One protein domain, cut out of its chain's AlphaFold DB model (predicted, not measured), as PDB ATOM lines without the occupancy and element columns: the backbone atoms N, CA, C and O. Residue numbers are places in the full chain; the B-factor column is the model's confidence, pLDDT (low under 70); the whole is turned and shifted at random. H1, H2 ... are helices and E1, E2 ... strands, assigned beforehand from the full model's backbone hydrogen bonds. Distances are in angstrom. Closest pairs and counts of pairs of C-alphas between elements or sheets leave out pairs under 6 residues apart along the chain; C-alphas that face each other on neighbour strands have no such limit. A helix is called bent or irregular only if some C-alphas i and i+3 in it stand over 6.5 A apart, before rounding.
ATOM      1  N   ILE A 205     146.012 173.501 202.481       88.31
ATOM      2  CA  ILE A 205     145.298 174.546 203.219       88.31
ATOM      3  C   ILE A 205     145.652 175.904 202.608       88.31
ATOM      4  O   ILE A 205     146.795 176.354 202.710       88.31
ATOM      5  N   TYR A 206     144.669 176.569 202.000       90.62
ATOM      6  CA  TYR A 206     144.839 177.919 201.477       90.62
ATOM      7  C   TYR A 206     144.553 178.960 202.569       90.62
ATOM      8  O   TYR A 206     143.479 178.970 203.177       90.62
ATOM      9  N   THR A 207     145.526 179.837 202.823       85.69
ATOM     10  CA  THR A 207     145.450 180.899 203.846       85.69
ATOM     11  C   THR A 207     145.419 182.311 203.261       85.69
ATOM     12  O   THR A 207     145.176 183.264 204.011       85.69
ATOM     13  N   GLY A 208     145.613 182.448 201.945       83.56
ATOM     14  CA  GLY A 208     145.644 183.730 201.247       83.56
ATOM     15  C   GLY A 208     144.310 184.478 201.275       83.56
ATOM     16  O   GLY A 208     143.274 183.948 201.681       83.56
ATOM     17  N   ASN A 209     144.356 185.746 200.864       84.94
ATOM     18  CA  ASN A 209     143.187 186.631 200.836       84.94
ATOM     19  C   ASN A 209     142.576 186.782 199.437       84.94
ATOM     20  O   ASN A 209     141.463 187.280 199.318       84.94
ATOM     21  N   ILE A 210     143.282 186.341 198.392       89.69
ATOM     22  CA  ILE A 210     142.784 186.370 197.014       89.69
ATOM     23  C   ILE A 210     141.680 185.305 196.875       89.69
ATOM     24  O   ILE A 210     141.907 184.168 197.307       89.69
ATOM     25  N   PRO A 211     140.513 185.627 196.287       91.19
ATOM     26  CA  PRO A 211     139.485 184.651 195.948       91.19
ATOM     27  C   PRO A 211     140.051 183.476 195.138       91.19
ATOM     28  O   PRO A 211     140.536 183.647 194.018       91.19
ATOM     29  N   LEU A 212     139.977 182.274 195.714       93.94
ATOM     30  CA  LEU A 212     140.423 181.034 195.081       93.94
ATOM     31  C   LEU A 212     139.224 180.109 194.884       93.94
ATOM     32  O   LEU A 212     138.599 179.688 195.860       93.94
ATOM     33  N   ILE A 213     138.913 179.797 193.628       95.56
ATOM     34  CA  ILE A 213     137.762 178.985 193.227       95.56
ATOM     35  C   ILE A 213     138.266 177.648 192.697       95.56
ATOM     36  O   ILE A 213     139.008 177.603 191.720       95.56
ATOM     37  N   VAL A 214     137.849 176.550 193.322       96.38
ATOM     38  CA  VAL A 214     138.207 175.186 192.920       96.38
ATOM     39  C   VAL A 214     137.012 174.523 192.252       96.38
ATOM     40  O   VAL A 214     136.055 174.137 192.917       96.38
ATOM     41  N   PHE A 215     137.093 174.323 190.943       96.88
ATOM     42  CA  PHE A 215     136.196 173.442 190.205       96.88
ATOM     43  C   PHE A 215     136.667 172.000 190.395       96.88
ATOM     44  O   PHE A 215     137.573 171.532 189.701       96.88
ATOM     45  N   LYS A 216     136.075 171.305 191.370       95.25
ATOM     46  CA  LYS A 216     136.414 169.918 191.691       95.25
ATOM     47  C   LYS A 216     135.661 168.965 190.775       95.25
ATOM     48  O   LYS A 216     134.456 168.774 190.929       95.25
ATOM     49  N   GLU A 217     136.369 168.345 189.840       93.19
ATOM     50  CA  GLU A 217     135.793 167.350 188.944       93.19
ATOM     51  C   GLU A 217     135.737 165.982 189.633       93.19
ATOM     52  O   GLU A 217     136.750 165.302 189.792       93.19
ATOM     53  N   MET A 218     134.533 165.572 190.045       89.69
ATOM     54  CA  MET A 218     134.322 164.273 190.701       89.69
ATOM     55  C   MET A 218     134.352 163.120 189.690       89.69
ATOM     56  O   MET A 218     134.744 162.002 190.018       89.69
ATOM     57  N   SER A 219     133.949 163.397 188.450       83.62
ATOM     58  CA  SER A 219     134.007 162.482 187.311       83.62
ATOM     59  C   SER A 219     134.039 163.248 185.998       83.62
ATOM     60  O   SER A 219     133.722 164.434 185.967       83.62
ATOM     61  N   ALA A 220     134.421 162.560 184.916       84.62
ATOM     62  CA  ALA A 220     134.646 163.134 183.591       84.62
ATOM     63  C   ALA A 220     133.454 163.970 183.071       84.62
ATOM     64  O   ALA A 220     132.536 163.454 182.428       84.62
ATOM     65  N   CYS A 221     133.491 165.281 183.303       87.25
ATOM     66  CA  CYS A 221     132.454 166.231 182.929       87.25
ATOM     67  C   CYS A 221     132.708 166.758 181.515       87.25
ATOM     68  O   CYS A 221     133.694 167.454 181.243       87.25
ATOM     69  N   ARG A 222     131.785 166.464 180.592       84.25
ATOM     70  CA  ARG A 222     131.854 166.995 179.226       84.25
ATOM     71  C   ARG A 222     131.760 168.520 179.244       84.25
ATOM     72  O   ARG A 222     130.974 169.088 179.993       84.25
ATOM     73  N   TYR A 223     132.558 169.164 178.394       87.25
ATOM     74  CA  TYR A 223     132.601 170.622 178.198       87.25
ATOM     75  C   TYR A 223     133.110 171.451 179.389       87.25
ATOM     76  O   TYR A 223     133.163 172.673 179.279       87.25
ATOM     77  N   LEU A 224     133.540 170.823 180.491       91.25
ATOM     78  CA  LEU A 224     133.984 171.536 181.693       91.25
ATOM     79  C   LEU A 224     135.182 172.461 181.428       91.25
ATOM     80  O   LEU A 224     135.151 173.615 181.829       91.25
ATOM     81  N   THR A 225     136.204 172.004 180.696       90.69
ATOM     82  CA  THR A 225     137.365 172.850 180.358       90.69
ATOM     83  C   THR A 225     136.951 174.091 179.571       90.69
ATOM     84  O   THR A 225     137.362 175.194 179.913       90.69
ATOM     85  N   SER A 226     136.107 173.921 178.552       89.38
ATOM     86  CA  SER A 226     135.605 175.032 177.740       89.38
ATOM     87  C   SER A 226     134.777 176.011 178.569       89.38
ATOM     88  O   SER A 226     134.925 177.217 178.408       89.38
ATOM     89  N   MET A 227     133.952 175.505 179.490       91.62
ATOM     90  CA  MET A 227     133.177 176.348 180.396       91.62
ATOM     91  C   MET A 227     134.079 177.141 181.346       91.62
ATOM     92  O   MET A 227     133.886 178.342 181.472       91.62
ATOM     93  N   VAL A 228     135.089 176.518 181.963       94.44
ATOM     94  CA  VAL A 228     136.002 177.221 182.885       94.44
ATOM     95  C   VAL A 228     136.830 178.279 182.148       94.44
ATOM     96  O   VAL A 228     137.045 179.363 182.680       94.44
ATOM     97  N   LEU A 229     137.249 178.009 180.906       92.12
ATOM     98  CA  LEU A 229     137.894 179.013 180.051       92.12
ATOM     99  C   LEU A 229     136.953 180.176 179.718       92.12
ATOM    100  O   LEU A 229     137.369 181.330 179.759       92.12
ATOM    101  N   ALA A 230     135.688 179.886 179.416       92.50
ATOM    102  CA  ALA A 230     134.694 180.924 179.183       92.50
ATOM    103  C   ALA A 230     134.407 181.744 180.446       92.50
ATOM    104  O   ALA A 230     134.311 182.961 180.366       92.50
ATOM    105  N   TYR A 231     134.354 181.104 181.616       94.88
ATOM    106  CA  TYR A 231     134.181 181.793 182.889       94.88
ATOM    107  C   TYR A 231     135.396 182.665 183.247       94.88
ATOM    108  O   TYR A 231     135.229 183.787 183.712       94.88
ATOM    109  N   LYS A 232     136.625 182.215 182.950       94.81
ATOM    110  CA  LYS A 232     137.822 183.072 183.023       94.81
ATOM    111  C   LYS A 232     137.631 184.335 182.174       94.81
ATOM    112  O   LYS A 232     137.801 185.436 182.684       94.81
ATOM    113  N   ASN A 233     137.220 184.172 180.915       93.62
ATOM    114  CA  ASN A 233     136.972 185.298 180.015       93.62
ATOM    115  C   ASN A 233     135.847 186.219 180.521       93.62
ATOM    116  O   ASN A 233     135.965 187.435 180.401       93.62
ATOM    117  N   HIS A 234     134.783 185.670 181.114       94.06
ATOM    118  CA  HIS A 234     133.720 186.446 181.759       94.06
ATOM    119  C   HIS A 234     134.283 187.361 182.857       94.06
ATOM    120  O   HIS A 234     134.024 188.563 182.872       94.06
ATOM    121  N   LEU A 235     135.114 186.818 183.748       94.56
ATOM    122  CA  LEU A 235     135.730 187.592 184.824       94.56
ATOM    123  C   LEU A 235     136.687 188.677 184.300       94.56
ATOM    124  O   LEU A 235     136.703 189.788 184.826       94.56
ATOM    125  N   GLU A 236     137.446 188.385 183.246       93.38
ATOM    126  CA  GLU A 236     138.381 189.345 182.649       93.38
ATOM    127  C   GLU A 236     137.667 190.465 181.890       93.38
ATOM    128  O   GLU A 236     138.012 191.632 182.043       93.38
ATOM    129  N   THR A 237     136.649 190.135 181.095       91.44
ATOM    130  CA  THR A 237     136.003 191.098 180.187       91.44
ATOM    131  C   THR A 237     134.815 191.823 180.816       91.44
ATOM    132  O   THR A 237     134.628 193.013 180.574       91.44
ATOM    133  N   ILE A 238     134.016 191.137 181.642       91.38
ATOM    134  CA  ILE A 238     132.781 191.682 182.229       91.38
ATOM    135  C   ILE A 238     133.015 192.209 183.644       91.38
ATOM    136  O   ILE A 238     132.455 193.245 184.014       91.38
ATOM    137  N   LYS A 239     133.824 191.508 184.451       91.62
ATOM    138  CA  LYS A 239     134.169 191.939 185.821       91.62
ATOM    139  C   LYS A 239     135.482 192.712 185.903       91.62
ATOM    140  O   LYS A 239     135.794 193.220 186.974       91.62
ATOM    141  N   ASN A 240     136.229 192.820 184.801       91.88
ATOM    142  CA  ASN A 240     137.508 193.528 184.738       91.88
ATOM    143  C   ASN A 240     138.490 193.090 185.845       91.88
ATOM    144  O   ASN A 240     139.105 193.929 186.504       91.88
ATOM    145  N   LYS A 241     138.589 191.776 186.092       91.94
ATOM    146  CA  LYS A 241     139.514 191.183 187.071       91.94
ATOM    147  C   LYS A 241     140.668 190.491 186.364       91.94
ATOM    148  O   LYS A 241     140.469 189.821 185.355       91.94
ATOM    149  N   ARG A 242     141.867 190.560 186.940       91.31
ATOM    150  CA  ARG A 242     143.004 189.728 186.517       91.31
ATOM    151  C   ARG A 242     142.845 188.309 187.049       91.31
ATOM    152  O   ARG A 242     142.841 188.106 188.268       91.31
ATOM    153  N   VAL A 243     142.718 187.338 186.143       93.31
ATOM    154  CA  VAL A 243     142.381 185.954 186.496       93.31
ATOM    155  C   VAL A 243     143.431 184.970 186.008       93.31
ATOM    156  O   VAL A 243     143.726 184.903 184.817       93.31
ATOM    157  N   ARG A 244     143.907 184.107 186.910       92.81
ATOM    158  CA  ARG A 244     144.719 182.942 186.535       92.81
ATOM    159  C   ARG A 244     143.907 181.656 186.603       92.81
ATOM    160  O   ARG A 244     143.226 181.399 187.589       92.81
ATOM    161  N   LEU A 245     144.055 180.805 185.592       94.50
ATOM    162  CA  LEU A 245     143.556 179.435 185.563       94.50
ATOM    163  C   LEU A 245     144.709 178.432 185.683       94.50
ATOM    164  O   LEU A 245     145.623 178.416 184.859       94.50
ATOM    165  N   ILE A 246     144.624 177.548 186.674       94.12
ATOM    166  CA  ILE A 246     145.544 176.424 186.851       94.12
ATOM    167  C   ILE A 246     144.759 175.123 186.749       94.12
ATOM    168  O   ILE A 246     143.849 174.855 187.533       94.12
ATOM    169  N   VAL A 247     145.130 174.287 185.787       94.75
ATOM    170  CA  VAL A 247     144.562 172.954 185.630       94.75
ATOM    171  C   VAL A 247     145.449 171.940 186.336       94.75
ATOM    172  O   VAL A 247     146.595 171.719 185.953       94.75
ATOM    173  N   VAL A 248     144.913 171.292 187.360       93.62
ATOM    174  CA  VAL A 248     145.601 170.235 188.095       93.62
ATOM    175  C   VAL A 248     145.054 168.902 187.623       93.62
ATOM    176  O   VAL A 248     143.867 168.640 187.761       93.62
ATOM    177  N   SER A 249     145.901 168.050 187.063       89.94
ATOM    178  CA  SER A 249     145.502 166.726 186.587       89.94
ATOM    179  C   SER A 249     146.374 165.657 187.222       89.94
ATOM    180  O   SER A 249     147.555 165.885 187.469       89.94
ATOM    181  N   GLY A 250     145.826 164.463 187.443       82.31
ATOM    182  CA  GLY A 250     146.669 163.298 187.710       82.31
ATOM    183  C   GLY A 250     147.586 162.994 186.517       82.31
ATOM    184  O   GLY A 250     147.270 163.346 185.374       82.31
ATOM    185  N   LYS A 251     148.718 162.326 186.768       77.62
ATOM    186  CA  LYS A 251     149.644 161.872 185.719       77.62
ATOM    187  C   LYS A 251     148.943 160.867 184.792       77.62
ATOM    188  O   LYS A 251     148.786 159.702 185.139       77.62
ATOM    189  N   GLN A 252     148.523 161.325 183.613       75.62
ATOM    190  CA  GLN A 252     147.988 160.480 182.539       75.62
ATOM    191  C   GLN A 252     148.699 160.801 181.225       75.62
ATOM    192  O   GLN A 252     148.969 161.967 180.933       75.62
ATOM    193  N   GLU A 253     148.935 159.778 180.412       72.25
ATOM    194  CA  GLU A 253     149.714 159.841 179.169       72.25
ATOM    195  C   GLU A 253     149.172 160.862 178.153       72.25
ATOM    196  O   GLU A 253     149.928 161.577 177.499       72.25
ATOM    197  N   LEU A 254     147.849 161.028 178.097       81.25
ATOM    198  CA  LEU A 254     147.183 161.953 177.174       81.25
ATOM    199  C   LEU A 254     146.996 163.374 177.732       81.25
ATOM    200  O   LEU A 254     146.472 164.241 177.030       81.25
ATOM    201  N   THR A 255     147.417 163.643 178.973       83.44
ATOM    202  CA  THR A 255     147.216 164.959 179.609       83.44
ATOM    203  C   THR A 255     147.978 166.056 178.879       83.44
ATOM    204  O   THR A 255     147.416 167.115 178.620       83.44
ATOM    205  N   LYS A 256     149.232 165.787 178.491       82.50
ATOM    206  CA  LYS A 256     150.064 166.762 177.774       82.50
ATOM    207  C   LYS A 256     149.459 167.138 176.424       82.50
ATOM    208  O   LYS A 256     149.342 168.315 176.126       82.50
ATOM    209  N   ARG A 257     148.967 166.150 175.666       85.50
ATOM    210  CA  ARG A 257     148.267 166.389 174.391       85.50
ATOM    211  C   ARG A 257     146.982 167.198 174.577       85.50
ATOM    212  O   ARG A 257     146.665 168.049 173.761       85.50
ATOM    213  N   ARG A 258     146.236 166.959 175.662       84.56
ATOM    214  CA  ARG A 258     145.004 167.709 175.958       84.56
ATOM    215  C   ARG A 258     145.264 169.200 176.205       84.56
ATOM    216  O   ARG A 258     144.388 170.006 175.903       84.56
ATOM    217  N   TYR A 259     146.422 169.550 176.763       88.50
ATOM    218  CA  TYR A 259     146.769 170.918 177.161       88.50
ATOM    219  C   TYR A 259     148.010 171.452 176.440       88.50
ATOM    220  O   TYR A 259     148.719 172.285 176.987       88.50
ATOM    221  N   GLU A 260     148.263 171.001 175.212       84.00
ATOM    222  CA  GLU A 260     149.455 171.366 174.430       84.00
ATOM    223  C   GLU A 260     149.616 172.888 174.239       84.00
ATOM    224  O   GLU A 260     150.729 173.394 174.175       84.00
ATOM    225  N   GLY A 261     148.512 173.642 174.233       83.50
ATOM    226  CA  GLY A 261     148.528 175.108 174.170       83.50
ATOM    227  C   GLY A 261     148.659 175.828 175.520       83.50
ATOM    228  O   GLY A 261     148.613 177.055 175.552       83.50
ATOM    229  N   PHE A 262     148.734 175.110 176.643       90.19
ATOM    230  CA  PHE A 262     148.803 175.697 177.986       90.19
ATOM    231  C   PHE A 262     150.232 175.612 178.518       90.19
ATOM    232  O   PHE A 262     151.005 174.731 178.150       90.19
ATOM    233  N   PHE A 263     150.585 176.506 179.439       90.12
ATOM    234  CA  PHE A 263     151.903 176.469 180.059       90.12
ATOM    235  C   PHE A 263     152.032 175.295 181.045       90.12
ATOM    236  O   PHE A 263     151.238 175.185 181.980       90.12
ATOM    237  N   GLU A 264     153.033 174.428 180.864       90.38
ATOM    238  CA  GLU A 264     153.297 173.311 181.781       90.38
ATOM    239  C   GLU A 264     154.054 173.794 183.033       90.38
ATOM    240  O   GLU A 264     155.195 174.265 182.966       90.38
ATOM    241  N   LEU A 265     153.425 173.646 184.198       87.81
ATOM    242  CA  LEU A 265     154.011 173.924 185.507       87.81
ATOM    243  C   LEU A 265     154.739 172.691 186.045       87.81
ATOM    244  O   LEU A 265     154.125 171.676 186.394       87.81
ATOM    245  N   THR A 266     156.056 172.831 186.150       86.25
ATOM    246  CA  THR A 266     156.994 171.885 186.749       86.25
ATOM    247  C   THR A 266     157.819 172.597 187.823       86.25
ATOM    248  O   THR A 266     157.839 173.827 187.901       86.25
ATOM    249  N   LEU A 267     158.560 171.835 188.633       81.88
ATOM    250  CA  LEU A 267     159.494 172.393 189.624       81.88
ATOM    251  C   LEU A 267     160.541 173.338 189.016       81.88
ATOM    252  O   LEU A 267     160.996 174.268 189.678       81.88
ATOM    253  N   GLN A 268     160.928 173.096 187.766       80.44
ATOM    254  CA  GLN A 268     161.882 173.938 187.052       80.44
ATOM    255  C   GLN A 268     161.186 175.172 186.474       80.44
ATOM    256  O   GLN A 268     161.677 176.288 186.625       80.44
ATOM    257  N   SER A 269     160.012 174.993 185.858       81.50
ATOM    258  CA  SER A 269     159.332 176.083 185.160       81.50
ATOM    259  C   SER A 269     158.687 177.095 186.112       81.50
ATOM    260  O   SER A 269     158.620 178.274 185.769       81.50
ATOM    261  N   MET A 270     158.295 176.694 187.331       78.56
ATOM    262  CA  MET A 270     157.657 177.591 188.310       78.56
ATOM    263  C   MET A 270     158.531 178.782 188.727       78.56
ATOM    264  O   MET A 270     157.990 179.835 189.056       78.56
ATOM    265  N   LYS A 271     159.864 178.621 188.705       73.69
ATOM    266  CA  LYS A 271     160.831 179.660 189.097       73.69
ATOM    267  C   LYS A 271     161.132 180.654 187.975       73.69
ATOM    268  O   LYS A 271     161.799 181.653 188.215       73.69
ATOM    269  N   SER A 272     160.677 180.377 186.754       75.25
ATOM    270  CA  SER A 272     160.893 181.281 185.628       75.25
ATOM    271  C   SER A 272     159.998 182.518 185.740       75.25
ATOM    272  O   SER A 272     158.813 182.410 186.063       75.25
ATOM    273  N   GLU A 273     160.530 183.688 185.384       71.38
ATOM    274  CA  GLU A 273     159.724 184.909 185.217       71.38
ATOM    275  C   GLU A 273     158.605 184.697 184.188       71.38
ATOM    276  O   GLU A 273     157.493 185.204 184.326       71.38
ATOM    277  N   TYR A 274     158.853 183.836 183.200       75.25
ATOM    278  CA  TYR A 274     157.871 183.461 182.195       75.25
ATOM    279  C   TYR A 274     156.605 182.840 182.802       75.25
ATOM    280  O   TYR A 274     155.503 183.180 182.377       75.25
ATOM    281  N   ALA A 275     156.719 182.020 183.854       73.88
ATOM    282  CA  ALA A 275     155.562 181.454 184.551       73.88
ATOM    283  C   ALA A 275     154.686 182.514 185.241       73.88
ATOM    284  O   ALA A 275     153.546 182.230 185.607       73.88
ATOM    285  N   ILE A 276     155.214 183.716 185.502       66.88
ATOM    286  CA  ILE A 276     154.467 184.841 186.090       66.88
ATOM    287  C   ILE A 276     153.529 185.453 185.050       66.88
ATOM    288  O   ILE A 276     152.390 185.768 185.373       66.88
ATOM    289  N   THR A 277     153.974 185.527 183.797       74.88
ATOM    290  CA  THR A 277     153.214 186.122 182.684       74.88
ATOM    291  C   THR A 277     152.102 185.229 182.128       74.88
ATOM    292  O   THR A 277     151.393 185.631 181.209       74.88
ATOM    293  N   LYS A 278     151.971 183.989 182.617       84.31
ATOM    294  CA  LYS A 278     150.994 183.029 182.094       84.31
ATOM    295  C   LYS A 278     149.726 182.995 182.935       84.31
ATOM    296  O   LYS A 278     149.732 182.582 184.097       84.31
ATOM    297  N   ASP A 279     148.625 183.338 182.275       87.19
ATOM    298  CA  ASP A 279     147.281 183.339 182.860       87.19
ATOM    299  C   ASP A 279     146.609 181.965 182.794       87.19
ATOM    300  O   ASP A 279     145.627 181.721 183.488       87.19
ATOM    301  N   VAL A 280     147.119 181.050 181.963       92.19
ATOM    302  CA  VAL A 280     146.610 179.680 181.842       92.19
ATOM    303  C   VAL A 280     147.768 178.693 181.902       92.19
ATOM    304  O   VAL A 280     148.674 178.715 181.064       92.19
ATOM    305  N   ALA A 281     147.719 177.805 182.888       92.25
ATOM    306  CA  ALA A 281     148.739 176.797 183.111       92.25
ATOM    307  C   ALA A 281     148.134 175.445 183.503       92.25
ATOM    308  O   ALA A 281     146.993 175.368 183.961       92.25
ATOM    309  N   PHE A 282     148.901 174.368 183.348       93.12
ATOM    310  CA  PHE A 282     148.521 173.038 183.810       93.12
ATOM    311  C   PHE A 282     149.678 172.332 184.517       93.12
ATOM    312  O   PHE A 282     150.841 172.598 184.237       93.12
ATOM    313  N   THR A 283     149.368 171.399 185.413       91.06
ATOM    314  CA  THR A 283     150.362 170.515 186.026       91.06
ATOM    315  C   THR A 283     149.834 169.095 186.179       91.06
ATOM    316  O   THR A 283     148.648 168.881 186.444       91.06
ATOM    317  N   THR A 284     150.733 168.122 186.028       88.25
ATOM    318  CA  THR A 284     150.480 166.704 186.333       88.25
ATOM    319  C   THR A 284     151.031 166.265 187.689       88.25
ATOM    320  O   THR A 284     150.853 165.118 188.091       88.25
ATOM    321  N   THR A 285     151.763 167.151 188.364       85.81
ATOM    322  CA  THR A 285     152.478 166.874 189.615       85.81
ATOM    323  C   THR A 285     152.255 168.035 190.584       85.81
ATOM    324  O   THR A 285     153.165 168.847 190.775       85.81
ATOM    325  N   PRO A 286     151.046 168.170 191.164       85.88
ATOM    326  CA  PRO A 286     150.691 169.283 192.042       85.88
ATOM    327  C   PRO A 286     151.395 169.174 193.399       85.88
ATOM    328  O   PRO A 286     150.817 168.757 194.399       85.88
ATOM    329  N   LEU A 287     152.671 169.543 193.432       85.94
ATOM    330  CA  LEU A 287     153.436 169.640 194.669       85.94
ATOM    331  C   LEU A 287     152.961 170.844 195.480       85.94
ATOM    332  O   LEU A 287     152.704 171.913 194.921       85.94
ATOM    333  N   ARG A 288     152.887 170.678 196.804       85.88
ATOM    334  CA  ARG A 288     152.385 171.701 197.732       85.88
ATOM    335  C   ARG A 288     153.042 173.063 197.511       85.88
ATOM    336  O   ARG A 288     152.335 174.051 197.340       85.88
ATOM    337  N   ASP A 289     154.369 173.100 197.482       83.88
ATOM    338  CA  ASP A 289     155.125 174.351 197.386       83.88
ATOM    339  C   ASP A 289     154.912 175.042 196.040       83.88
ATOM    340  O   ASP A 289     154.730 176.254 195.988       83.88
ATOM    341  N   MET A 290     154.838 174.267 194.955       84.94
ATOM    342  CA  MET A 290     154.550 174.783 193.617       84.94
ATOM    343  C   MET A 290     153.144 175.388 193.547       84.94
ATOM    344  O   MET A 290     152.965 176.492 193.038       84.94
ATOM    345  N   MET A 291     152.144 174.687 194.080       87.00
ATOM    346  CA  MET A 291     150.763 175.166 194.095       87.00
ATOM    347  C   MET A 291     150.614 176.419 194.968       87.00
ATOM    348  O   MET A 291     149.943 177.361 194.557       87.00
ATOM    349  N   LEU A 292     151.273 176.469 196.132       87.00
ATOM    350  CA  LEU A 292     151.273 177.655 196.994       87.00
ATOM    351  C   LEU A 292     151.979 178.840 196.331       87.00
ATOM    352  O   LEU A 292     151.450 179.948 196.360       87.00
ATOM    353  N   GLU A 293     153.121 178.630 195.682       84.25
ATOM    354  CA  GLU A 293     153.838 179.702 194.984       84.25
ATOM    355  C   GLU A 293     152.984 180.334 193.880       84.25
ATOM    356  O   GLU A 293     152.910 181.555 193.750       84.25
ATOM    357  N   MET A 294     152.228 179.512 193.150       81.00
ATOM    358  CA  MET A 294     151.306 179.999 192.125       81.00
ATOM    359  C   MET A 294     150.125 180.811 192.674       81.00
ATOM    360  O   MET A 294     149.489 181.521 191.895       81.00
ATOM    361  N   THR A 295     149.860 180.747 193.984       82.75
ATOM    362  CA  THR A 295     148.821 181.545 194.658       82.75
ATOM    363  C   THR A 295     149.322 182.853 195.271       82.75
ATOM    364  O   THR A 295     148.508 183.674 195.680       82.75
ATOM    365  N   LYS A 296     150.641 183.080 195.321       77.50
ATOM    366  CA  LYS A 296     151.236 184.322 195.853       77.50
ATOM    367  C   LYS A 296     151.330 185.458 194.832       77.50
ATOM    368  O   LYS A 296     151.672 186.578 195.204       77.50
ATOM    369  N   LYS A 297     151.105 185.178 193.547       72.38
ATOM    370  CA  LYS A 297     151.261 186.177 192.478       72.38
ATOM    371  C   LYS A 297     150.132 187.216 192.531       72.38
ATOM    372  O   LYS A 297     149.116 187.008 193.186       72.38
ATOM    373  N   SER A 298     150.318 188.344 191.844       75.81
ATOM    374  CA  SER A 298     149.467 189.542 191.932       75.81
ATOM    375  C   SER A 298     148.085 189.426 191.260       75.81
ATOM    376  O   SER A 298     147.601 190.418 190.717       75.81
ATOM    377  N   ASP A 299     147.479 188.243 191.224       84.38
ATOM    378  CA  ASP A 299     146.183 188.009 190.580       84.38
ATOM    379  C   ASP A 299     145.029 188.437 191.501       84.38
ATOM    380  O   ASP A 299     145.154 188.418 192.725       84.38
ATOM    381  N   GLU A 300     143.891 188.824 190.924       88.81
ATOM    382  CA  GLU A 300     142.699 189.204 191.697       88.81
ATOM    383  C   GLU A 300     141.759 188.020 191.931       88.81
ATOM    384  O   GLU A 300     141.037 188.004 192.923       88.81
ATOM    385  N   VAL A 301     141.769 187.026 191.036       92.69
ATOM    386  CA  VAL A 301     141.010 185.777 191.176       92.69
ATOM    387  C   VAL A 301     141.847 184.608 190.662       92.69
ATOM    388  O   VAL A 301     142.469 184.687 189.602       92.69
ATOM    389  N   ILE A 302     141.834 183.492 191.390       94.25
ATOM    390  CA  ILE A 302     142.519 182.259 190.990       94.25
ATOM    391  C   ILE A 302     141.488 181.153 190.786       94.25
ATOM    392  O   ILE A 302     140.763 180.780 191.708       94.25
ATOM    393  N   LEU A 303     141.452 180.598 189.579       96.56
ATOM    394  CA  LEU A 303     140.629 179.454 189.212       96.56
ATOM    395  C   LEU A 303     141.488 178.191 189.187       96.56
ATOM    396  O   LEU A 303     142.514 178.131 188.507       96.56
ATOM    397  N   ILE A 304     141.045 177.154 189.885       96.06
ATOM    398  CA  ILE A 304     141.670 175.835 189.897       96.06
ATOM    399  C   ILE A 304     140.695 174.837 189.286       96.06
ATOM    400  O   ILE A 304     139.611 174.623 189.822       96.06
ATOM    401  N   LEU A 305     141.080 174.197 188.186       96.25
ATOM    402  CA  LEU A 305     140.364 173.033 187.665       96.25
ATOM    403  C   LEU A 305     141.036 171.771 188.208       96.25
ATOM    404  O   LEU A 305     142.101 171.386 187.728       96.25
ATOM    405  N   ASP A 306     140.422 171.146 189.209       94.81
ATOM    406  CA  ASP A 306     140.962 169.967 189.888       94.81
ATOM    407  C   ASP A 306     140.428 168.669 189.259       94.81
ATOM    408  O   ASP A 306     139.267 168.298 189.433       94.81
ATOM    409  N   ARG A 307     141.326 167.977 188.550       92.25
ATOM    410  CA  ARG A 307     141.169 166.673 187.883       92.25
ATOM    411  C   ARG A 307     142.089 165.610 188.478       92.25
ATOM    412  O   ARG A 307     142.539 164.697 187.786       92.25
ATOM    413  N   THR A 308     142.407 165.727 189.762       88.12
ATOM    414  CA  THR A 308     143.068 164.642 190.504       88.12
ATOM    415  C   THR A 308     142.154 163.425 190.666       88.12
ATOM    416  O   THR A 308     142.651 162.325 190.873       88.12
ATOM    417  N   TYR A 309     140.830 163.621 190.557       86.25
ATOM    418  CA  TYR A 309     139.781 162.630 190.844       86.25
ATOM    419  C   TYR A 309     139.818 162.064 192.275       86.25
ATOM    420  O   TYR A 309     139.111 161.106 192.588       86.25
ATOM    421  N   GLU A 310     140.593 162.691 193.163       85.38
ATOM    422  CA  GLU A 310     140.550 162.439 194.600       85.38
ATOM    423  C   GLU A 310     139.216 162.901 195.190       85.38
ATOM    424  O   GLU A 310     138.544 163.773 194.635       85.38
ATOM    425  N   LYS A 311     138.822 162.339 196.336       83.94
ATOM    426  CA  LYS A 311     137.586 162.755 197.018       83.94
ATOM    427  C   LYS A 311     137.659 164.220 197.448       83.94
ATOM    428  O   LYS A 311     136.718 164.979 197.221       83.94
ATOM    429  N   ASP A 312     138.768 164.589 198.072       88.44
ATOM    430  CA  ASP A 312     138.965 165.920 198.624       88.44
ATOM    431  C   ASP A 312     139.538 166.864 197.553       88.44
ATOM    432  O   ASP A 312     140.277 166.422 196.664       88.44
ATOM    433  N   PRO A 313     139.173 168.158 197.574       91.69
ATOM    434  CA  PRO A 313     139.713 169.142 196.647       91.69
ATOM    435  C   PRO A 313     141.183 169.446 196.954       91.69
ATOM    436  O   PRO A 313     141.607 169.435 198.111       91.69
ATOM    437  N   ILE A 314     141.950 169.784 195.916       91.81
ATOM    438  CA  ILE A 314     143.380 170.100 196.045       91.81
ATOM    439  C   ILE A 314     143.656 171.303 196.960       91.81
ATOM    440  O   ILE A 314     144.694 171.336 197.611       91.81
ATOM    441  N   PHE A 315     142.728 172.261 197.054       92.31
ATOM    442  CA  PHE A 315     142.775 173.359 198.021       92.31
ATOM    443  C   PHE A 315     141.549 173.351 198.934       92.31
ATOM    444  O   PHE A 315     140.428 173.121 198.480       92.31
ATOM    445  N   THR A 316     141.762 173.654 200.214       88.75
ATOM    446  CA  THR A 316     140.726 173.705 201.261       88.75
ATOM    447  C   THR A 316     140.815 174.997 202.086       88.75
ATOM    448  O   THR A 316     141.658 175.860 201.825       88.75
ATOM    449  N   ASN A 317     139.947 175.132 203.098       88.12
ATOM    450  CA  ASN A 317     139.815 176.287 203.995       88.12
ATOM    451  C   ASN A 317     139.154 177.507 203.328       88.12
ATOM    452  O   ASN A 317     137.948 177.482 203.098       88.12
ATOM    453  N   LYS A 318     139.909 178.562 202.993       87.19
ATOM    454  CA  LYS A 318     139.353 179.783 202.372       87.19
ATOM    455  C   LYS A 318     138.979 179.606 200.892       87.19
ATOM    456  O   LYS A 318     138.369 180.497 200.305       87.19
ATOM    457  N   ALA A 319     139.353 178.479 200.289       91.06
ATOM    458  CA  ALA A 319     139.011 178.141 198.915       91.06
ATOM    459  C   ALA A 319     137.500 177.890 198.758       91.06
ATOM    460  O   ALA A 319     136.907 177.121 199.516       91.06
ATOM    461  N   LYS A 320     136.877 178.502 197.748       93.50
ATOM    462  CA  LYS A 320     135.486 178.241 197.363       93.50
ATOM    463  C   LYS A 320     135.449 177.039 196.431       93.50
ATOM    464  O   LYS A 320     135.998 177.092 195.336       93.50
ATOM    465  N   VAL A 321     134.823 175.950 196.860       94.38
ATOM    466  CA  VAL A 321     134.793 174.698 196.095       94.38
ATOM    467  C   VAL A 321     133.452 174.565 195.389       94.38
ATOM    468  O   VAL A 321     132.403 174.665 196.017       94.38
ATOM    469  N   ILE A 322     133.500 174.321 194.084       95.31
ATOM    470  CA  ILE A 322     132.345 174.022 193.245       95.31
ATOM    471  C   ILE A 322     132.517 172.602 192.716       95.31
ATOM    472  O   ILE A 322     133.445 172.311 191.955       95.31
ATOM    473  N   HIS A 323     131.617 171.706 193.109       93.88
ATOM    474  CA  HIS A 323     131.678 170.316 192.676       93.88
ATOM    475  C   HIS A 323     131.065 170.152 191.285       93.88
ATOM    476  O   HIS A 323     129.928 170.544 191.038       93.88
ATOM    477  N   CYS A 324     131.820 169.547 190.375       93.38
ATOM    478  CA  CYS A 324     131.380 169.220 189.026       93.38
ATOM    479  C   CYS A 324     131.069 167.721 188.954       93.38
ATOM    480  O   CYS A 324     131.959 166.891 189.161       93.38
ATOM    481  N   VAL A 325     129.807 167.377 188.689       90.88
ATOM    482  CA  VAL A 325     129.302 165.994 188.729       90.88
ATOM    483  C   VAL A 325     128.527 165.624 187.465       90.88
ATOM    484  O   VAL A 325     127.899 166.457 186.801       90.88
ATOM    485  N   THR A 326     128.530 164.334 187.136       87.94
ATOM    486  CA  THR A 326     127.882 163.809 185.925       87.94
ATOM    487  C   THR A 326     126.625 163.000 186.207       87.94
ATOM    488  O   THR A 326     125.853 162.764 185.276       87.94
ATOM    489  N   SER A 327     126.373 162.598 187.459       83.44
ATOM    490  CA  SER A 327     125.189 161.806 187.817       83.44
ATOM    491  C   SER A 327     124.592 162.142 189.192       83.44
ATOM    492  O   SER A 327     125.269 162.614 190.102       83.44
ATOM    493  N   ILE A 328     123.297 161.845 189.367       85.44
ATOM    494  CA  ILE A 328     122.606 161.964 190.667       85.44
ATOM    495  C   ILE A 328     123.207 160.981 191.684       85.44
ATOM    496  O   ILE A 328     123.241 161.259 192.882       85.44
ATOM    497  N   GLY A 329     123.706 159.834 191.208       85.31
ATOM    498  CA  GLY A 329     124.390 158.853 192.045       85.31
ATOM    499  C   GLY A 329     125.626 159.437 192.728       85.31
ATOM    500  O   GLY A 329     125.852 159.159 193.900       85.31
ATOM    501  N   GLU A 330     126.376 160.301 192.043       86.31
ATOM    502  CA  GLU A 330     127.547 160.979 192.614       86.31
ATOM    503  C   GLU A 330     127.169 162.016 193.661       86.31
ATOM    504  O   GLU A 330     127.780 162.030 194.726       86.31
ATOM    505  N   LEU A 331     126.128 162.818 193.405       87.19
ATOM    506  CA  LEU A 331     125.601 163.747 194.410       87.19
ATOM    507  C   LEU A 331     125.282 163.008 195.715       87.19
ATOM    508  O   LEU A 331     125.692 163.437 196.788       87.19
ATOM    509  N   ARG A 332     124.623 161.845 195.624       87.94
ATOM    510  CA  ARG A 332     124.309 161.011 196.796       87.94
ATOM    511  C   ARG A 332     125.555 160.378 197.416       87.94
ATOM    512  O   ARG A 332     125.709 160.414 198.630       87.94
ATOM    513  N   LYS A 333     126.451 159.818 196.596       87.31
ATOM    514  CA  LYS A 333     127.679 159.137 197.044       87.31
ATOM    515  C   LYS A 333     128.592 160.064 197.843       87.31
ATOM    516  O   LYS A 333     129.191 159.631 198.823       87.31
ATOM    517  N   TYR A 334     128.708 161.316 197.412       85.94
ATOM    518  CA  TYR A 334     129.584 162.312 198.025       85.94
ATOM    519  C   TYR A 334     128.837 163.296 198.939       85.94
ATOM    520  O   TYR A 334     129.457 164.216 199.458       85.94
ATOM    521  N   ASN A 335     127.534 163.080 199.168       88.50
ATOM    522  CA  ASN A 335     126.664 163.934 199.983       88.50
ATOM    523  C   ASN A 335     126.715 165.423 199.576       88.50
ATOM    524  O   ASN A 335     126.840 166.314 200.415       88.50
ATOM    525  N   LEU A 336     126.661 165.678 198.269       89.75
ATOM    526  CA  LEU A 336     126.772 167.006 197.670       89.75
ATOM    527  C   LEU A 336     125.392 167.603 197.395       89.75
ATOM    528  O   LEU A 336     124.468 166.903 196.966       89.75
ATOM    529  N   LYS A 337     125.266 168.921 197.571       89.56
ATOM    530  CA  LYS A 337     124.049 169.658 197.226       89.56
ATOM    531  C   LYS A 337     124.054 170.058 195.755       89.56
ATOM    532  O   LYS A 337     125.038 170.598 195.251       89.56
ATOM    533  N   SER A 338     122.922 169.854 195.083       87.19
ATOM    534  CA  SER A 338     122.736 170.257 193.680       87.19
ATOM    535  C   SER A 338     122.945 171.762 193.483       87.19
ATOM    536  O   SER A 338     123.621 172.163 192.541       87.19
ATOM    537  N   GLU A 339     122.419 172.581 194.396       89.06
ATOM    538  CA  GLU A 339     122.433 174.053 194.329       89.06
ATOM    539  C   GLU A 339     123.845 174.653 194.341       89.06
ATOM    540  O   GLU A 339     124.050 175.748 193.834       89.06
ATOM    541  N   GLU A 340     124.819 173.907 194.861       89.25
ATOM    542  CA  GLU A 340     126.228 174.300 194.986       89.25
ATOM    543  C   GLU A 340     127.112 173.574 193.943       89.25
ATOM    544  O   GLU A 340     128.340 173.646 193.985       89.25
ATOM    545  N   SER A 341     126.497 172.831 193.012       91.44
ATOM    546  CA  SER A 341     127.189 171.950 192.067       91.44
ATOM    547  C   SER A 341     126.917 172.306 190.605       91.44
ATOM    548  O   SER A 341     125.814 172.705 190.219       91.44
ATOM    549  N   ILE A 342     127.923 172.074 189.765       92.06
ATOM    550  CA  ILE A 342     127.813 172.115 188.307       92.06
ATOM    551  C   ILE A 342     127.512 170.710 187.806       92.06
ATOM    552  O   ILE A 342     128.219 169.753 188.124       92.06
ATOM    553  N   ILE A 343     126.464 170.575 186.999       89.69
ATOM    554  CA  ILE A 343     125.979 169.269 186.556       89.69
ATOM    555  C   ILE A 343     125.997 169.134 185.035       89.69
ATOM    556  O   ILE A 343     125.635 170.053 184.304       89.69
ATOM    557  N   SER A 344     126.332 167.942 184.541       82.19
ATOM    558  CA  SER A 344     126.157 167.585 183.120       82.19
ATOM    559  C   SER A 344     124.828 166.851 182.837       82.19
ATOM    560  O   SER A 344     124.596 166.380 181.720       82.19
ATOM    561  N   ILE A 345     123.951 166.716 183.838       70.75
ATOM    562  CA  ILE A 345     122.737 165.881 183.792       70.75
ATOM    563  C   ILE A 345     121.571 166.650 183.170       70.75
ATOM    564  O   ILE A 345     121.340 167.821 183.478       70.75
ATOM    565  N   ARG A 346     120.771 165.984 182.327       66.38
ATOM    566  CA  ARG A 346     119.498 166.542 181.852       66.38
ATOM    567  C   ARG A 346     118.382 166.319 182.881       66.38
ATOM    568  O   ARG A 346     118.197 165.200 183.335       66.38
ATOM    569  N   GLY A 347     117.621 167.365 183.210       62.25
ATOM    570  CA  GLY A 347     116.375 167.253 183.988       62.25
ATOM    571  C   GLY A 347     116.472 167.502 185.499       62.25
ATOM    572  O   GLY A 347     115.431 167.595 186.142       62.25
ATOM    573  N   LEU A 348     117.671 167.675 186.069       72.88
ATOM    574  CA  LEU A 348     117.810 168.103 187.465       72.88
ATOM    575  C   LEU A 348     117.585 169.623 187.562       72.88
ATOM    576  O   LEU A 348     118.259 170.401 186.882       72.88
ATOM    577  N   LYS A 349     116.605 170.032 188.372       68.88
ATOM    578  CA  LYS A 349     116.317 171.441 188.677       68.88
ATOM    579  C   LYS A 349     117.176 171.895 189.867       68.88
ATOM    580  O   LYS A 349     117.625 171.056 190.640       68.88
ATOM    581  N   ASN A 350     117.389 173.204 190.003       81.75
ATOM    582  CA  ASN A 350     118.120 173.825 191.121       81.75
ATOM    583  C   ASN A 350     119.595 173.388 191.212       81.75
ATOM    584  O   ASN A 350     120.060 172.911 192.243       81.75
ATOM    585  N   SER A 351     120.328 173.505 190.104       87.62
ATOM    586  CA  SER A 351     121.795 173.404 190.112       87.62
ATOM    587  C   SER A 351     122.425 174.779 189.946       87.62
ATOM    588  O   SER A 351     121.783 175.666 189.374       87.62
ATOM    589  N   LEU A 352     123.666 174.941 190.416       89.38
ATOM    590  CA  LEU A 352     124.416 176.189 190.247       89.38
ATOM    591  C   LEU A 352     124.559 176.523 188.757       89.38
ATOM    592  O   LEU A 352     124.282 177.635 188.316       89.38
ATOM    593  N   MET A 353     124.926 175.511 187.972       91.00
ATOM    594  CA  MET A 353     124.997 175.582 186.521       91.00
ATOM    595  C   MET A 353     124.760 174.202 185.917       91.00
ATOM    596  O   MET A 353     125.203 173.178 186.444       91.00
ATOM    597  N   ARG A 354     124.129 174.182 184.744       89.12
ATOM    598  CA  ARG A 354     123.993 172.975 183.935       89.12
ATOM    599  C   ARG A 354     124.811 173.090 182.658       89.12
ATOM    600  O   ARG A 354     124.506 173.906 181.792       89.12
ATOM    601  N   LEU A 355     125.799 172.214 182.507       87.69
ATOM    602  CA  LEU A 355     126.577 172.090 181.282       87.69
ATOM    603  C   LEU A 355     125.702 171.465 180.196       87.69
ATOM    604  O   LEU A 355     125.230 170.331 180.314       87.69
ATOM    605  N   THR A 356     125.463 172.229 179.135       83.62
ATOM    606  CA  THR A 356     124.673 171.797 177.981       83.62
ATOM    607  C   THR A 356     125.497 171.878 176.704       83.62
ATOM    608  O   THR A 356     126.488 172.603 176.624       83.62
ATOM    609  N   HIS A 357     125.111 171.070 175.718       83.81
ATOM    610  CA  HIS A 357     125.685 171.151 174.383       83.81
ATOM    611  C   HIS A 357     125.265 172.475 173.741       83.81
ATOM    612  O   HIS A 357     124.078 172.800 173.745       83.81
ATOM    613  N   ILE A 358     126.230 173.209 173.192       83.69
ATOM    614  CA  ILE A 358     125.964 174.397 172.387       83.69
ATOM    615  C   ILE A 358     125.841 173.949 170.933       83.69
ATOM    616  O   ILE A 358     126.825 173.533 170.319       83.69
ATOM    617  N   ASP A 359     124.643 174.067 170.370       77.31
ATOM    618  CA  ASP A 359     124.421 173.758 168.961       77.31
ATOM    619  C   ASP A 359     125.168 174.747 168.054       77.31
ATOM    620  O   ASP A 359     125.176 175.957 168.309       77.31
ATOM    621  N   ARG A 360     125.761 174.212 166.973       79.38
ATOM    622  CA  ARG A 360     126.597 174.942 165.998       79.38
ATOM    623  C   ARG A 360     127.768 175.669 166.669       79.38
ATOM    624  O   ARG A 360     127.892 176.889 166.592       79.38
ATOM    625  N   TYR A 361     128.602 174.896 167.360       78.56
ATOM    626  CA  TYR A 361     129.761 175.410 168.079       78.56
ATOM    627  C   TYR A 361     130.759 176.098 167.123       78.56
ATOM    628  O   TYR A 361     131.186 175.459 166.159       78.56
ATOM    629  N   PRO A 362     131.134 177.373 167.350       83.00
ATOM    630  CA  PRO A 362     132.018 178.108 166.441       83.00
ATOM    631  C   PRO A 362     133.426 177.504 166.372       83.00
ATOM    632  O   PRO A 362     133.884 176.882 167.329       83.00
ATOM    633  N   GLU A 363     134.160 177.724 165.278       79.31
ATOM    634  CA  GLU A 363     135.557 177.269 165.157       79.31
ATOM    635  C   GLU A 363     136.571 178.240 165.789       79.31
ATOM    636  O   GLU A 363     137.547 177.796 166.393       79.31
ATOM    637  N   GLY A 364     136.320 179.551 165.726       82.38
ATOM    638  CA  GLY A 364     137.212 180.580 166.279       82.38
ATOM    639  C   GLY A 364     137.119 180.720 167.802       82.38
ATOM    640  O   GLY A 364     136.025 180.672 168.361       82.38
ATOM    641  N   VAL A 365     138.258 180.927 168.475       81.38
ATOM    642  CA  VAL A 365     138.343 181.040 169.948       81.38
ATOM    643  C   VAL A 365     137.464 182.170 170.487       81.38
ATOM    644  O   VAL A 365     136.649 181.923 171.368       81.38
ATOM    645  N   GLU A 366     137.554 183.372 169.920       82.12
ATOM    646  CA  GLU A 366     136.756 184.528 170.360       82.12
ATOM    647  C   GLU A 366     135.253 184.285 170.187       82.12
ATOM    648  O   GLU A 366     134.474 184.458 171.123       82.12
ATOM    649  N   ASN A 367     134.849 183.762 169.025       84.19
ATOM    650  CA  ASN A 367     133.452 183.421 168.748       84.19
ATOM    651  C   ASN A 367     132.921 182.339 169.701       84.19
ATOM    652  O   ASN A 367     131.750 182.366 170.078       84.19
ATOM    653  N   ARG A 368     133.765 181.376 170.102       85.44
ATOM    654  CA  ARG A 368     133.408 180.367 171.109       85.44
ATOM    655  C   ARG A 368     133.168 181.016 172.466       85.44
ATOM    656  O   ARG A 368     132.163 180.697 173.096       85.44
ATOM    657  N   LEU A 369     134.058 181.908 172.900       85.00
ATOM    658  CA  LEU A 369     133.944 182.603 174.184       85.00
ATOM    659  C   LEU A 369     132.686 183.479 174.232       85.00
ATOM    660  O   LEU A 369     131.896 183.331 175.160       85.00
ATOM    661  N   ASP A 370     132.426 184.279 173.195       84.81
ATOM    662  CA  ASP A 370     131.201 185.087 173.076       84.81
ATOM    663  C   ASP A 370     129.930 184.217 173.058       84.81
ATOM    664  O   ASP A 370     128.918 184.525 173.691       84.81
ATOM    665  N   ARG A 371     129.976 183.061 172.384       88.75
ATOM    666  CA  ARG A 371     128.855 182.116 172.380       88.75
ATOM    667  C   ARG A 371     128.602 181.513 173.762       88.75
ATOM    668  O   ARG A 371     127.436 181.366 174.136       88.75
ATOM    669  N   TYR A 372     129.653 181.148 174.497       89.06
ATOM    670  CA  TYR A 372     129.527 180.684 175.879       89.06
ATOM    671  C   TYR A 372     128.947 181.777 176.771       89.06
ATOM    672  O   TYR A 372     128.005 181.495 177.506       89.06
ATOM    673  N   GLU A 373     129.449 183.004 176.649       88.00
ATOM    674  CA  GLU A 373     128.966 184.156 177.402       88.00
ATOM    675  C   GLU A 373     127.465 184.357 177.186       88.00
ATOM    676  O   GLU A 373     126.689 184.302 178.133       88.00
ATOM    677  N   LYS A 374     127.013 184.433 175.931       88.56
ATOM    678  CA  LYS A 374     125.585 184.576 175.598       88.56
ATOM    679  C   LYS A 374     124.719 183.427 176.111       88.56
ATOM    680  O   LYS A 374     123.566 183.644 176.470       88.56
ATOM    681  N   THR A 375     125.243 182.202 176.112       89.06
ATOM    682  CA  THR A 375     124.472 181.008 176.497       89.06
ATOM    683  C   THR A 375     124.391 180.840 178.014       89.06
ATOM    684  O   THR A 375     123.381 180.362 178.527       89.06
ATOM    685  N   PHE A 376     125.452 181.205 178.734       90.81
ATOM    686  CA  PHE A 376     125.619 180.902 180.153       90.81
ATOM    687  C   PHE A 376     125.727 182.139 181.048       90.81
ATOM    688  O   PHE A 376     125.960 181.974 182.241       90.81
ATOM    689  N   TYR A 377     125.478 183.343 180.523       91.06
ATOM    690  CA  TYR A 377     125.546 184.614 181.252       91.06
ATOM    691  C   TYR A 377     124.887 184.571 182.638       91.06
ATOM    692  O   TYR A 377     125.497 184.912 183.648       91.06
ATOM    693  N   GLU A 378     123.636 184.108 182.719       91.25
ATOM    694  CA  GLU A 378     122.924 184.005 184.000       91.25
ATOM    695  C   GLU A 378     123.578 182.996 184.950       91.25
ATOM    696  O   GLU A 378     123.608 183.208 186.158       91.25
ATOM    697  N   SER A 379     124.114 181.895 184.414       92.19
ATOM    698  CA  SER A 379     124.815 180.894 185.221       92.19
ATOM    699  C   SER A 379     126.151 181.424 185.736       92.19
ATOM    700  O   SER A 379     126.494 181.159 186.882       92.19
ATOM    701  N   PHE A 380     126.883 182.203 184.934       94.12
ATOM    702  CA  PHE A 380     128.117 182.856 185.369       94.12
ATOM    703  C   PHE A 380     127.854 183.869 186.481       94.12
ATOM    704  O   PHE A 380     128.509 183.789 187.514       94.12
ATOM    705  N   ASN A 381     126.816 184.702 186.359       92.38
ATOM    706  CA  ASN A 381     126.443 185.620 187.441       92.38
ATOM    707  C   ASN A 381     126.039 184.884 188.731       92.38
ATOM    708  O   ASN A 381     126.418 185.309 189.818       92.38
ATOM    709  N   ARG A 382     125.338 183.744 188.636       92.00
ATOM    710  CA  ARG A 382     125.051 182.902 189.814       92.00
ATOM    711  C   ARG A 382     126.316 182.332 190.448       92.00
ATOM    712  O   ARG A 382     126.389 182.237 191.671       92.00
ATOM    713  N   ILE A 383     127.297 181.935 189.636       93.75
ATOM    714  CA  ILE A 383     128.601 181.496 190.142       93.75
ATOM    715  C   ILE A 383     129.283 182.664 190.860       93.75
ATOM    716  O   ILE A 383     129.725 182.465 191.986       93.75
ATOM    717  N   ASP A 384     129.305 183.864 190.276       93.50
ATOM    718  CA  ASP A 384     129.899 185.055 190.900       93.50
ATOM    719  C   ASP A 384     129.278 185.365 192.263       93.50
ATOM    720  O   ASP A 384     129.998 185.590 193.233       93.50
ATOM    721  N   GLU A 385     127.947 185.328 192.360       91.94
ATOM    722  CA  GLU A 385     127.221 185.518 193.618       91.94
ATOM    723  C   GLU A 385     127.581 184.434 194.641       91.94
ATOM    724  O   GLU A 385     127.860 184.740 195.801       91.94
ATOM    725  N   PHE A 386     127.640 183.171 194.208       91.00
ATOM    726  CA  PHE A 386     127.998 182.042 195.066       91.00
ATOM    727  C   PHE A 386     129.428 182.146 195.614       91.00
ATOM    728  O   PHE A 386     129.683 181.845 196.786       91.00
ATOM    729  N   VAL A 387     130.377 182.583 194.782       91.00
ATOM    730  CA  VAL A 387     131.783 182.727 195.181       91.00
ATOM    731  C   VAL A 387     132.096 184.080 195.827       91.00
ATOM    732  O   VAL A 387     133.151 184.215 196.447       91.00
ATOM    733  N   GLY A 388     131.175 185.045 195.754       88.38
ATOM    734  CA  GLY A 388     131.318 186.385 196.323       88.38
ATOM    735  C   GLY A 388     132.167 187.338 195.477       88.38
ATOM    736  O   GLY A 388     132.821 188.217 196.035       88.38
TER     737      GLY A 388
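AT A GLANCE: This is residues 205 to 388 of the 391 residues of an uncharacterized protein of Bacillus thuringiensis serovar israelensis ATCC 35646 (UniProt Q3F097). A twisted sheet of six parallel strands runs through the domain, with helix H1 packed over one face and the bent helix H5 folded round H1, its arm H5a crossing H1 and its arm H5b reaching the sheet near E6, E1 and E7. Two long loops, residues 259 to 279 and 344 to 364, lie towards the two ends of the longest axis, and the short helices H2, H3 and H4 lie round the rim. The printed part has 184 residues with five named helices and seven named strands, in the order E1 H1 E2 H2 E3 H3 E4 E5 E6 H4 E7 H5; the sheet's order is E3 E2 E4 E1 E6 E7. The class is mixed, helices and strands, with under half of the residues, 89 of 184, in named elements. The whole is compact, with a radius of gyration of the C-alphas of 15.9 A and spans of 46 by 38 by 35 A.

IN THESE COORDINATES: The sheet holds E3, residues 280 to 283; E2, residues 243 to 249, 19.5 A long; E4, residues 301 to 307, 19.4 A; E1, residues 212 to 217, 15.7 A; E6, residues 320 to 325, 16.2 A; and E7, residues 341 to 343. E1 begins at C-alpha 212 (140.423, 181.034, 195.081). E5, residues 315 to 317, pairs with no named strand. H1, residues 224 to 237, is 19.7 A long. H2 is residues 255 to 258, H3 residues 288 to 293 and H4 residues 328 to 333. H5, residues 365 to 387, was assigned as one helix by its hydrogen bonds but is bent: C-alphas 375 and 378 are 8.2 A apart. Its arms are H5a, residues 365 to 375, 15.3 A, and H5b, residues 378 to 387, 14.3 A, which ends at C-alpha 387 (131.783, 182.727, 195.181).

HOW THE PARTS SIT: E4 and E1 are parallel neighbours at 19 degrees, with N 215 and O 304 within hydrogen-bond range at 2.8 A. On E4's other side is E2, with N 246 and O 303 at 2.9 A; beyond it the edge strand E3 has N 283 and O 247 at 2.8 A. E1 and E6 have N 322 and O 214 at 2.8 A, and E6 and the edge strand E7 have N 342 and O 323 at 2.8 A. Across the sheet the strands' lines turn by 91 degrees. E2, H2, E3 and E6, H4, E7 are strand-helix-strand units, two parallel neighbours with a helix between; E1, H1, E2 and E3, H3, E4 are split units, with another strand between; the four crossovers are right-handed. H1 and H5b on one face of the sheet make two layers. The closest C-alphas of H1 and E2, Lys 232 and Val 243, are 6.4 A apart. H5a touches H1, about perpendicular at 89 degrees, with the C-alphas of Ala 230 and Leu 369 5.3 A apart. H5b has a height over the sheet of 9.3 A. H2 and H4 only graze the sheet; H3 is not on it, but only just, with 4 pairs of C-alphas within 10 A. Every O i to N i+4 pair is within hydrogen-bond range in H1, H3, H4, H5a and H5b; H2 is too short for one.

THE WHOLE: The two C-alphas farthest apart, those of Glu 273 and Gly 347, are 46.8 A apart. The printed part has no cut. The links H2 to E3 and E7 to H5 are long, with 21 residues each. The mean pLDDT of the printed part is 87.1, and residues 276, 346 to 347 and 349 are under 70.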